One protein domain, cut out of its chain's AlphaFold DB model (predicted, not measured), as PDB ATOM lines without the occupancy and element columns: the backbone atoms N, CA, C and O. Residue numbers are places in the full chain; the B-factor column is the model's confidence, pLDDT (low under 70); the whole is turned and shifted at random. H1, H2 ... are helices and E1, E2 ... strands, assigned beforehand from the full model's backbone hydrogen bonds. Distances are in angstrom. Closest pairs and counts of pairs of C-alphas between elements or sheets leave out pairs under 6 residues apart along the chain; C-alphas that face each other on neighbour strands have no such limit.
ATOM      1  N   CYS A  13     169.239 163.308 235.010       79.00
ATOM      2  CA  CYS A  13     167.878 163.856 235.097       79.00
ATOM      3  C   CYS A  13     166.930 163.415 233.967       79.00
ATOM      4  O   CYS A  13     165.718 163.524 234.131       79.00
ATOM      5  N   HIS A  14     167.458 162.938 232.835       82.12
ATOM      6  CA  HIS A  14     166.654 162.413 231.727       82.12
ATOM      7  C   HIS A  14     166.334 160.915 231.861       82.12
ATOM      8  O   HIS A  14     165.585 160.379 231.043       82.12
ATOM      9  N   ALA A  15     166.895 160.224 232.860       80.69
ATOM     10  CA  ALA A  15     166.567 158.833 233.136       80.69
ATOM     11  C   ALA A  15     165.137 158.701 233.690       80.69
ATOM     12  O   ALA A  15     164.593 159.624 234.299       80.69
ATOM     13  N   ARG A  16     164.523 157.533 233.483       78.06
ATOM     14  CA  ARG A  16     163.183 157.187 233.986       78.06
ATOM     15  C   ARG A  16     163.288 156.080 235.029       78.06
ATOM     16  O   ARG A  16     164.243 155.314 235.004       78.06
ATOM     17  N   ILE A  17     162.292 155.944 235.903       78.12
ATOM     18  CA  ILE A  17     162.177 154.748 236.754       78.12
ATOM     19  C   ILE A  17     162.070 153.512 235.847       78.12
ATOM     20  O   ILE A  17     161.355 153.538 234.846       78.12
ATOM     21  N   GLY A  18     162.818 152.461 236.172       77.56
ATOM     22  CA  GLY A  18     162.989 151.263 235.352       77.56
ATOM     23  C   GLY A  18     164.008 151.415 234.214       77.56
ATOM     24  O   GLY A  18     164.376 150.416 233.599       77.56
ATOM     25  N   GLN A  19     164.504 152.629 233.936       82.69
ATOM     26  CA  GLN A  19     165.559 152.844 232.945       82.69
ATOM     27  C   GLN A  19     166.872 152.260 233.457       82.69
ATOM     28  O   GLN A  19     167.218 152.405 234.632       82.69
ATOM     29  N   LYS A  20     167.623 151.645 232.545       86.62
ATOM     30  CA  LYS A  20     168.951 151.113 232.824       86.62
ATOM     31  C   LYS A  20     170.014 152.112 232.395       86.62
ATOM     32  O   LYS A  20     169.881 152.749 231.347       86.62
ATOM     33  N   ILE A  21     171.034 152.280 233.224       88.69
ATOM     34  CA  ILE A  21     172.079 153.281 233.040       88.69
ATOM     35  C   ILE A  21     173.454 152.721 233.397       88.69
ATOM     36  O   ILE A  21     173.563 151.837 234.248       88.69
ATOM     37  N   ARG A  22     174.505 153.295 232.812       90.19
ATOM     38  CA  ARG A  22     175.894 153.110 233.249       90.19
ATOM     39  C   ARG A  22     176.482 154.436 233.695       90.19
ATOM     40  O   ARG A  22     176.178 155.491 233.127       90.19
ATOM     41  N   LEU A  23     177.310 154.389 234.733       89.00
ATOM     42  CA  LEU A  23     177.978 155.577 235.252       89.00
ATOM     43  C   LEU A  23     179.425 155.636 234.744       89.00
ATOM     44  O   LEU A  23     180.111 154.614 234.746       89.00
ATOM     45  N   PRO A  24     179.905 156.816 234.326       87.75
ATOM     46  CA  PRO A  24     181.313 157.015 234.041       87.75
ATOM     47  C   PRO A  24     182.135 157.034 235.330       87.75
ATOM     48  O   PRO A  24     181.682 157.517 236.373       87.75
ATOM     49  N   ASP A  25     183.370 156.555 235.244       84.81
ATOM     50  CA  ASP A  25     184.348 156.697 236.309       84.81
ATOM     51  C   ASP A  25     184.646 158.185 236.549       84.81
ATOM     52  O   ASP A  25     184.953 158.946 235.632       84.81
ATOM     53  N   THR A  26     184.564 158.618 237.805       79.81
ATOM     54  CA  THR A  26     184.760 160.030 238.177       79.81
ATOM     55  C   THR A  26     186.168 160.574 237.899       79.81
ATOM     56  O   THR A  26     186.337 161.792 237.802       79.81
ATOM     57  N   LYS A  27     187.175 159.700 237.782       80.25
ATOM     58  CA  LYS A  27     188.576 160.047 237.523       80.25
ATOM     59  C   LYS A  27     188.916 159.960 236.038       80.25
ATOM     60  O   LYS A  27     189.580 160.864 235.539       80.25
ATOM     61  N   THR A  28     188.492 158.897 235.350       81.19
ATOM     62  CA  THR A  28     188.881 158.656 233.944       81.19
ATOM     63  C   THR A  28     187.829 159.106 232.935       81.19
ATOM     64  O   THR A  28     188.169 159.407 231.796       81.19
ATOM     65  N   GLY A  29     186.559 159.189 233.336       79.56
ATOM     66  CA  GLY A  29     185.448 159.500 232.439       79.56
ATOM     67  C   GLY A  29     184.960 158.338 231.583       79.56
ATOM     68  O   GLY A  29     183.983 158.512 230.850       79.56
ATOM     69  N   GLU A  30     185.621 157.184 231.663       84.81
ATOM     70  CA  GLU A  30     185.236 155.977 230.939       84.81
ATOM     71  C   GLU A  30     183.958 155.392 231.531       84.81
ATOM     72  O   GLU A  30     183.791 155.339 232.751       84.81
ATOM     73  N   VAL A  31     183.036 154.971 230.666       84.25
ATOM     74  CA  VAL A  31     181.778 154.356 231.093       84.25
ATOM     75  C   VAL A  31     182.077 152.976 231.667       84.25
ATOM     76  O   VAL A  31     182.597 152.110 230.968       84.25
ATOM     77  N   GLN A  32     181.757 152.777 232.945       82.44
ATOM     78  CA  GLN A  32     181.968 151.493 233.603       82.44
ATOM     79  C   GLN A  32     180.984 150.445 233.054       82.44
ATOM     80  O   GLN A  32     179.847 150.793 232.722       82.44
ATOM     81  N   PRO A  33     181.381 149.161 232.979       80.31
ATOM     82  CA  PRO A  33     180.527 148.108 232.425       80.31
ATOM     83  C   PRO A  33     179.285 147.842 233.285       80.31
ATOM     84  O   PRO A  33     178.247 147.431 232.758       80.31
ATOM     85  N   GLU A  34     179.377 148.115 234.590       84.31
ATOM     86  CA  GLU A  34     178.326 147.845 235.567       84.31
ATOM     87  C   GLU A  34     177.028 148.600 235.244       84.31
ATOM     88  O   GLU A  34     176.998 149.828 235.119       84.31
ATOM     89  N   VAL A  35     175.936 147.840 235.138       86.62
ATOM     90  CA  VAL A  35     174.616 148.358 234.774       86.62
ATOM     91  C   VAL A  35     173.764 148.555 236.018       86.62
ATOM     92  O   VAL A  35     173.637 147.669 236.861       86.62
ATOM     93  N   PHE A  36     173.109 149.708 236.089       87.81
ATOM     94  CA  PHE A  36     172.191 150.074 237.158       87.81
ATOM     95  C   PHE A  36     170.784 150.232 236.624       87.81
ATOM     96  O   PHE A  36     170.603 150.752 235.528       87.81
ATOM     97  N   VAL A  37     169.782 149.880 237.423       86.75
ATOM     98  CA  VAL A  37     168.393 150.273 237.183       86.75
ATOM     99  C   VAL A  37     168.002 151.413 238.118       86.75
ATOM    100  O   VAL A  37     168.308 151.395 239.312       86.75
ATOM    101  N   VAL A  38     167.335 152.425 237.565       85.06
ATOM    102  CA  VAL A  38     166.776 153.537 238.340       85.06
ATOM    103  C   VAL A  38     165.490 153.074 239.011       85.06
ATOM    104  O   VAL A  38     164.544 152.665 238.340       85.06
ATOM    105  N   VAL A  39     165.422 153.186 240.330       82.38
ATOM    106  CA  VAL A  39     164.247 152.823 241.130       82.38
ATOM    107  C   VAL A  39     163.873 153.958 242.072       82.38
ATOM    108  O   VAL A  39     164.729 154.690 242.564       82.38
ATOM    109  N   ALA A  40     162.575 154.111 242.322       80.31
ATOM    110  CA  ALA A  40     162.080 154.984 243.377       80.31
ATOM    111  C   ALA A  40     161.872 154.155 244.640       80.31
ATOM    112  O   ALA A  40     161.246 153.097 244.588       80.31
ATOM    113  N   LYS A  41     162.387 154.642 245.766       78.12
ATOM    114  CA  LYS A  41     162.115 154.052 247.071       78.12
ATOM    115  C   LYS A  41     160.646 154.270 247.421       78.12
ATOM    116  O   LYS A  41     160.134 155.385 247.314       78.12
ATOM    117  N   GLU A  42     159.967 153.199 247.813       72.38
ATOM    118  CA  GLU A  42     158.584 153.282 248.261       72.38
ATOM    119  C   GLU A  42     158.538 153.869 249.676       72.38
ATOM    120  O   GLU A  42     159.209 153.387 250.590       72.38
ATOM    121  N   GLU A  43     157.756 154.932 249.856       70.38
ATOM    122  CA  GLU A  43     157.525 155.550 251.159       70.38
ATOM    123  C   GLU A  43     156.024 155.500 251.484       70.38
ATOM    124  O   GLU A  43     155.224 155.994 250.686       70.38
ATOM    125  N   PRO A  44     155.610 154.984 252.664       62.62
ATOM    126  CA  PRO A  44     154.199 154.718 252.990       62.62
ATOM    127  C   PRO A  44     153.253 155.926 252.913       62.62
ATOM    128  O   PRO A  44     152.036 155.768 252.896       62.62
ATOM    129  N   ARG A  45     153.797 157.148 252.923       67.62
ATOM    130  CA  ARG A  45     153.035 158.409 252.907       67.62
ATOM    131  C   ARG A  45     153.109 159.144 251.574       67.62
ATOM    132  O   ARG A  45     152.587 160.252 251.470       67.62
ATOM    133  N   ARG A  46     153.771 158.566 250.573       64.00
ATOM    134  CA  ARG A  46     154.008 159.217 249.288       64.00
ATOM    135  C   ARG A  46     153.372 158.426 248.154       64.00
ATOM    136  O   ARG A  46     153.206 157.213 248.208       64.00
ATOM    137  N   ARG A  47     152.923 159.146 247.128       60.06
ATOM    138  CA  ARG A  47     152.109 158.579 246.046       60.06
ATOM    139  C   ARG A  47     152.957 157.645 245.176       60.06
ATOM    140  O   ARG A  47     153.998 158.073 244.685       60.06
ATOM    141  N   ALA A  48     152.484 156.429 244.893       59.62
ATOM    142  CA  ALA A  48     153.189 155.462 244.040       59.62
ATOM    143  C   ALA A  48     153.579 156.030 242.656       59.62
ATOM    144  O   ALA A  48     152.927 156.937 242.124       59.62
ATOM    145  N   ALA A  49     154.671 155.523 242.075       57.44
ATOM    146  CA  ALA A  49     155.099 155.875 240.718       57.44
ATOM    147  C   ALA A  49     154.096 155.351 239.684       57.44
ATOM    148  O   ALA A  49     153.633 154.218 239.784       57.44
ATOM    149  N   ARG A  50     153.746 156.177 238.691       58.81
ATOM    150  CA  ARG A  50     152.844 155.796 237.592       58.81
ATOM    151  C   ARG A  50     153.624 155.696 236.282       58.81
ATOM    152  O   ARG A  50     154.451 156.577 236.023       58.81
ATOM    153  N   PRO A  51     153.337 154.700 235.429       51.16
ATOM    154  CA  PRO A  51     153.870 154.671 234.073       51.16
ATOM    155  C   PRO A  51     153.490 155.956 233.312       51.16
ATOM    156  O   PRO A  51     152.321 156.335 233.290       51.16
ATOM    157  N   GLY A  52     154.470 156.637 232.706       52.25
ATOM    158  CA  GLY A  52     154.235 157.784 231.814       52.25
ATOM    159  C   GLY A  52     154.356 159.192 232.417       52.25
ATOM    160  O   GLY A  52     154.087 160.153 231.700       52.25
ATOM    161  N   MET A  53     154.778 159.362 233.679       55.72
ATOM    162  CA  MET A  53     155.053 160.708 234.217       55.72
ATOM    163  C   MET A  53     156.165 161.428 233.434       55.72
ATOM    164  O   MET A  53     157.216 160.856 233.132       55.72
ATOM    165  N   SER A  54     155.922 162.701 233.104       44.41
ATOM    166  CA  SER A  54     156.828 163.543 232.328       44.41
ATOM    167  C   SER A  54     158.035 163.983 233.152       44.41
ATOM    168  O   SER A  54     157.907 164.786 234.068       44.41
ATOM    169  N   GLN A  55     159.195 163.458 232.763       50.66
ATOM    170  CA  GLN A  55     160.520 164.084 232.808       50.66
ATOM    171  C   GLN A  55     160.776 165.050 233.969       50.66
ATOM    172  O   GLN A  55     160.641 166.263 233.842       50.66
ATOM    173  N   GLY A  56     161.250 164.501 235.076       48.00
ATOM    174  CA  GLY A  56     161.826 165.306 236.132       48.00
ATOM    175  C   GLY A  56     162.080 164.453 237.349       48.00
ATOM    176  O   GLY A  56     161.201 164.275 238.173       48.00
ATOM    177  N   LEU A  57     163.317 163.991 237.505       51.75
ATOM    178  CA  LEU A  57     163.816 163.507 238.795       51.75
ATOM    179  C   LEU A  57     163.934 164.654 239.832       51.75
ATOM    180  O   LEU A  57     164.440 164.438 240.923       51.75
ATOM    181  N   TYR A  58     163.446 165.855 239.488       52.38
ATOM    182  CA  TYR A  58     163.112 166.982 240.367       52.38
ATOM    183  C   TYR A  58     161.795 166.749 241.124       52.38
ATOM    184  O   TYR A  58     161.001 167.669 241.304       52.38
ATOM    185  N   ASP A  59     161.530 165.507 241.511       57.41
ATOM    186  CA  ASP A  59     160.445 165.211 242.428       57.41
ATOM    187  C   ASP A  59     161.077 165.065 243.814       57.41
ATOM    188  O   ASP A  59     161.535 163.986 244.194       57.41
ATOM    189  N   ASP A  60     161.150 166.175 244.558       54.41
ATOM    190  CA  ASP A  60     161.611 166.206 245.960       54.41
ATOM    191  C   ASP A  60     160.759 165.280 246.860       54.41
ATOM    192  O   ASP A  60     161.100 164.985 248.015       54.41
ATOM    193  N   GLU A  61     159.643 164.773 246.329       55.53
ATOM    194  CA  GLU A  61     158.818 163.756 246.950       55.53
ATOM    195  C   GLU A  61     159.385 162.332 246.828       55.53
ATOM    196  O   GLU A  61     158.761 161.414 247.336       55.53
ATOM    197  N   ARG A  62     160.511 162.049 246.159       67.06
ATOM    198  CA  ARG A  62     160.932 160.641 245.977       67.06
ATOM    199  C   ARG A  62     162.434 160.458 246.073       67.06
ATOM    200  O   ARG A  62     163.193 160.969 245.256       67.06
ATOM    201  N   GLU A  63     162.874 159.647 247.035       76.81
ATOM    202  CA  GLU A  63     164.267 159.210 247.073       76.81
ATOM    203  C   GLU A  63     164.518 158.198 245.944       76.81
ATOM    204  O   GLU A  63     163.953 157.102 245.913       76.81
ATOM    205  N   LEU A  64     165.357 158.596 244.989       79.38
ATOM    206  CA  LEU A  64     165.757 157.765 243.861       79.38
ATOM    207  C   LEU A  64     167.048 157.020 244.180       79.38
ATOM    208  O   LEU A  64     168.027 157.586 244.681       79.38
ATOM    209  N   MET A  65     167.048 155.742 243.833       86.00
ATOM    210  CA  MET A  65     168.145 154.820 244.061       86.00
ATOM    211  C   MET A  65     168.571 154.195 242.735       86.00
ATOM    212  O   MET A  65     167.786 154.054 241.795       86.00
ATOM    213  N   LEU A  66     169.839 153.815 242.671       87.06
ATOM    214  CA  LEU A  66     170.391 152.975 241.624       87.06
ATOM    215  C   LEU A  66     170.630 151.598 242.218       87.06
ATOM    216  O   LEU A  66     171.378 151.474 243.185       87.06
ATOM    217  N   VAL A  67     170.017 150.574 241.642       83.75
ATOM    218  CA  VAL A  67     170.280 149.182 242.021       83.75
ATOM    219  C   VAL A  67     171.195 148.585 240.970       83.75
ATOM    220  O   VAL A  67     170.865 148.620 239.783       83.75
ATOM    221  N   SER A  68     172.364 148.106 241.395       83.81
ATOM    222  CA  SER A  68     173.264 147.339 240.530       83.81
ATOM    223  C   SER A  68     172.515 146.107 240.056       83.81
ATOM    224  O   SER A  68     171.995 145.364 240.888       83.81
ATOM    225  N   LEU A  69     172.437 145.892 238.743       79.38
ATOM    226  CA  LEU A  69     171.891 144.639 238.243       79.38
ATOM    227  C   LEU A  69     172.810 143.513 238.702       79.38
ATOM    228  O   LEU A  69     172.332 142.652 239.420       79.38
ATOM    229  N   THR A  70     174.118 143.602 238.435       75.81
ATOM    230  CA  THR A  70     175.134 142.582 238.756       75.81
ATOM    231  C   THR A  70     175.122 142.112 240.213       75.81
ATOM    232  O   THR A  70     175.222 140.917 240.466       75.81
ATOM    233  N   THR A  71     175.015 143.030 241.178       77.38
ATOM    234  CA  THR A  71     175.173 142.692 242.610       77.38
ATOM    235  C   THR A  71     173.891 142.805 243.431       77.38
ATOM    236  O   THR A  71     173.879 142.414 244.594       77.38
ATOM    237  N   GLY A  72     172.829 143.405 242.888       76.81
ATOM    238  CA  GLY A  72     171.615 143.740 243.640       76.81
ATOM    239  C   GLY A  72     171.793 144.855 244.681       76.81
ATOM    240  O   GLY A  72     170.824 145.254 245.328       76.81
ATOM    241  N   ILE A  73     173.004 145.397 244.855       80.50
ATOM    242  CA  ILE A  73     173.281 146.427 245.859       80.50
ATOM    243  C   ILE A  73     172.661 147.755 245.419       80.50
ATOM    244  O   ILE A  73     172.916 148.266 244.323       80.50
ATOM    245  N   ALA A  74     171.865 148.343 246.313       84.62
ATOM    246  CA  ALA A  74     171.286 149.664 246.132       84.62
ATOM    247  C   ALA A  74     172.262 150.760 246.578       84.62
ATOM    248  O   ALA A  74     172.852 150.696 247.656       84.62
ATOM    249  N   ARG A  75     172.374 151.823 245.782       87.44
ATOM    250  CA  ARG A  75     173.114 153.039 246.126       87.44
ATOM    251  C   ARG A  75     172.302 154.282 245.818       87.44
ATOM    252  O   ARG A  75     171.463 154.287 244.918       87.44
ATOM    253  N   LYS A  76     172.567 155.353 246.565       86.44
ATOM    254  CA  LYS A  76     171.908 156.637 246.340       86.44
ATOM    255  C   LYS A  76     172.226 157.146 244.941       86.44
ATOM    256  O   LYS A  76     173.373 157.077 244.494       86.44
ATOM    257  N   MET A  77     171.208 157.656 244.259       84.12
ATOM    258  CA  MET A  77     171.416 158.215 242.938       84.12
ATOM    259  C   MET A  77     172.332 159.457 243.011       84.12
ATOM    260  O   MET A  77     172.157 160.297 243.901       84.12
ATOM    261  N   PRO A  78     173.314 159.593 242.098       84.75
ATOM    262  CA  PRO A  78     174.129 160.797 241.985       84.75
ATOM    263  C   PRO A  78     173.286 162.045 241.709       84.75
ATOM    264  O   PRO A  78     172.133 161.961 241.283       84.75
ATOM    265  N   HIS A  79     173.892 163.222 241.887       84.38
ATOM    266  CA  HIS A  79     173.231 164.499 241.614       84.38
ATOM    267  C   HIS A  79     172.630 164.528 240.199       84.38
ATOM    268  O   HIS A  79     173.247 164.026 239.261       84.38
ATOM    269  N   LEU A  80     171.469 165.162 240.013       82.19
ATOM    270  CA  LEU A  80     170.704 165.132 238.754       82.19
ATOM    271  C   LEU A  80     171.453 165.687 237.530       82.19
ATOM    272  O   LEU A  80     171.137 165.355 236.388       82.19
ATOM    273  N   SER A  81     172.463 166.526 237.761       82.06
ATOM    274  CA  SER A  81     173.351 167.039 236.710       82.06
ATOM    275  C   SER A  81     174.490 166.089 236.325       82.06
ATOM    276  O   SER A  81     175.202 166.379 235.360       82.06
ATOM    277  N   SER A  82     174.667 164.981 237.052       86.31
ATOM    278  CA  SER A  82     175.675 163.956 236.761       86.31
ATOM    279  C   SER A  82     175.418 163.336 235.396       86.31
ATOM    280  O   SER A  82     174.282 163.283 234.921       86.31
ATOM    281  N   ARG A  83     176.486 162.882 234.749       87.88
ATOM    282  CA  ARG A  83     176.446 162.316 233.402       87.88
ATOM    283  C   ARG A  83     176.342 160.801 233.490       87.88
ATOM    284  O   ARG A  83     177.011 160.204 234.327       87.88
ATOM    285  N   ALA A  84     175.494 160.207 232.661       87.75
ATOM    286  CA  ALA A  84     175.290 158.765 232.616       87.75
ATOM    287  C   ALA A  84     174.972 158.332 231.185       87.75
ATOM    288  O   ALA A  84     174.344 159.074 230.430       87.75
ATOM    289  N   GLU A  85     175.383 157.125 230.824       90.00
ATOM    290  CA  GLU A  85     174.894 156.477 229.613       90.00
ATOM    291  C   GLU A  85     173.501 155.910 229.903       90.00
ATOM    292  O   GLU A  85     173.325 155.153 230.857       90.00
ATOM    293  N   LEU A  86     172.499 156.310 229.114       88.00
ATOM    294  CA  LEU A  86     171.133 155.797 229.224       88.00
ATOM    295  C   LEU A  86     170.955 154.692 228.186       88.00
ATOM    296  O   LEU A  86     170.891 154.982 226.992       88.00
ATOM    297  N   LEU A  87     170.857 153.447 228.640       83.19
ATOM    298  CA  LEU A  87     170.709 152.290 227.760       83.19
ATOM    299  C   LEU A  87     169.270 152.224 227.250       83.19
ATOM    300  O   LEU A  87     168.333 152.314 228.053       83.19
ATOM    301  N   ARG A  88     169.061 152.075 225.937       74.25
ATOM    302  CA  ARG A  88     167.718 151.823 225.394       74.25
ATOM    303  C   ARG A  88     167.336 150.362 225.629       74.25
ATOM    304  O   ARG A  88     168.192 149.518 225.879       74.25
ATOM    305  N   ALA A  89     166.036 150.067 225.576       60.75
ATOM    306  CA  ALA A  89     165.530 148.708 225.781       60.75
ATOM    307  C   ALA A  89     166.179 147.699 224.814       60.75
ATOM    308  O   ALA A  89     166.505 146.590 225.230       60.75
ATOM    309  N   ASP A  90     166.445 148.132 223.580       54.09
ATOM    310  CA  ASP A  90     167.042 147.307 222.525       54.09
ATOM    311  C   ASP A  90     168.562 147.113 222.692       54.09
ATOM    312  O   ASP A  90     169.113 146.120 222.225       54.09
ATOM    313  N   ASP A  91     169.244 148.005 223.422       56.72
ATOM    314  CA  ASP A  91     170.700 147.940 223.638       56.72
ATOM    315  C   ASP A  91     171.085 146.906 224.709       56.72
ATOM    316  O   ASP A  91     172.257 146.570 224.885       56.72
ATOM    317  N   LEU A  92     170.107 146.384 225.456       51.22
ATOM    318  CA  LEU A  92     170.380 145.529 226.605       51.22
ATOM    319  C   LEU A  92     170.907 144.147 226.247       51.22
ATOM    320  O   LEU A  92     171.720 143.601 226.985       51.22
ATOM    321  N   ALA A  93     170.437 143.604 225.125       47.22
ATOM    322  CA  ALA A  93     170.888 142.315 224.616       47.22
ATOM    323  C   ALA A  93     172.355 142.364 224.151       47.22
ATOM    324  O   ALA A  93     173.014 141.333 224.109       47.22
ATOM    325  N   ALA A  94     172.868 143.556 223.823       47.12
ATOM    326  CA  ALA A  94     174.265 143.774 223.450       47.12
ATOM    327  C   ALA A  94     175.150 144.175 224.645       47.12
ATOM    328  O   ALA A  94     176.365 143.998 224.603       47.12
ATOM    329  N   ALA A  95     174.558 144.747 225.698       47.91
ATOM    330  CA  ALA A  95     175.279 145.292 226.845       47.91
ATOM    331  C   ALA A  95     175.592 144.255 227.933       47.91
ATOM    332  O   ALA A  95     176.476 144.499 228.750       47.91
ATOM    333  N   LEU A  96     174.863 143.143 227.962       43.16
ATOM    334  CA  LEU A  96     175.064 142.060 228.909       43.16
ATOM    335  C   LEU A  96     175.412 140.813 228.099       43.16
ATOM    336  O   LEU A  96     174.601 140.364 227.288       43.16
TER     337      LEU A  96
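What this domain is: This is residues 13 to 96 of the 191 residues of an uncharacterized protein of Burkholderia ubonensis (UniProt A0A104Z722). Little regular structure: a strongly twisted five-stranded sheet, with a long loop, residues 41 to 63, between E2 and E3, and a small helix, H1, grazing the sheet. The 84 printed residues hold E1 E2 E3 E4 E5 H1 in that order, a mixed class with 33 residues in named elements; the sheet, E4 - E3 - E2 - E1 - E5, is antiparallel. It is compact, radius of gyration of the C-alphas 13.1 A, spanning 39 by 28 by 25 A.

How they stand to each other: E1, residues 20 to 24, and E2, residues 31 to 40, form a hairpin, with N 21 and O 36 at 2.8 A. E2 bends by 78 degrees at residue 34. E2 and E3, residues 64 to 68, form a hairpin, with N 65 and O 39 at 2.8 A. E3 and E4, residues 74 to 76, form another, with N 66 and O 75 at 2.8 A. E1 to E4 make a meander, each strand the antiparallel neighbour of the one before. E5, residues 85 to 87, is antiparallel to E1, with N 22 and O 85 at 2.9 A. H1, residues 89 to 95, only grazes the sheet; 1 of 3 O i to N i+4 pairs and 2 of 4 O i to N i+3 pairs are within hydrogen-bond range.

Where its parts are: E1, 13.8 A long, begins at C-alpha 20 (168.951, 151.113, 232.824). E2 measures 23.2 A and E3 13.3 A. H1 ends at C-alpha 95 (175.279, 145.292, 226.845).

The domain as a whole: The farthest C-alphas, Thr 28 and Arg 45, are 40.6 A apart. The printed part has no cut; the link E2 to E3 is long. The model's pLDDT is under 70 at residues 44 to 62 and 89 to 96.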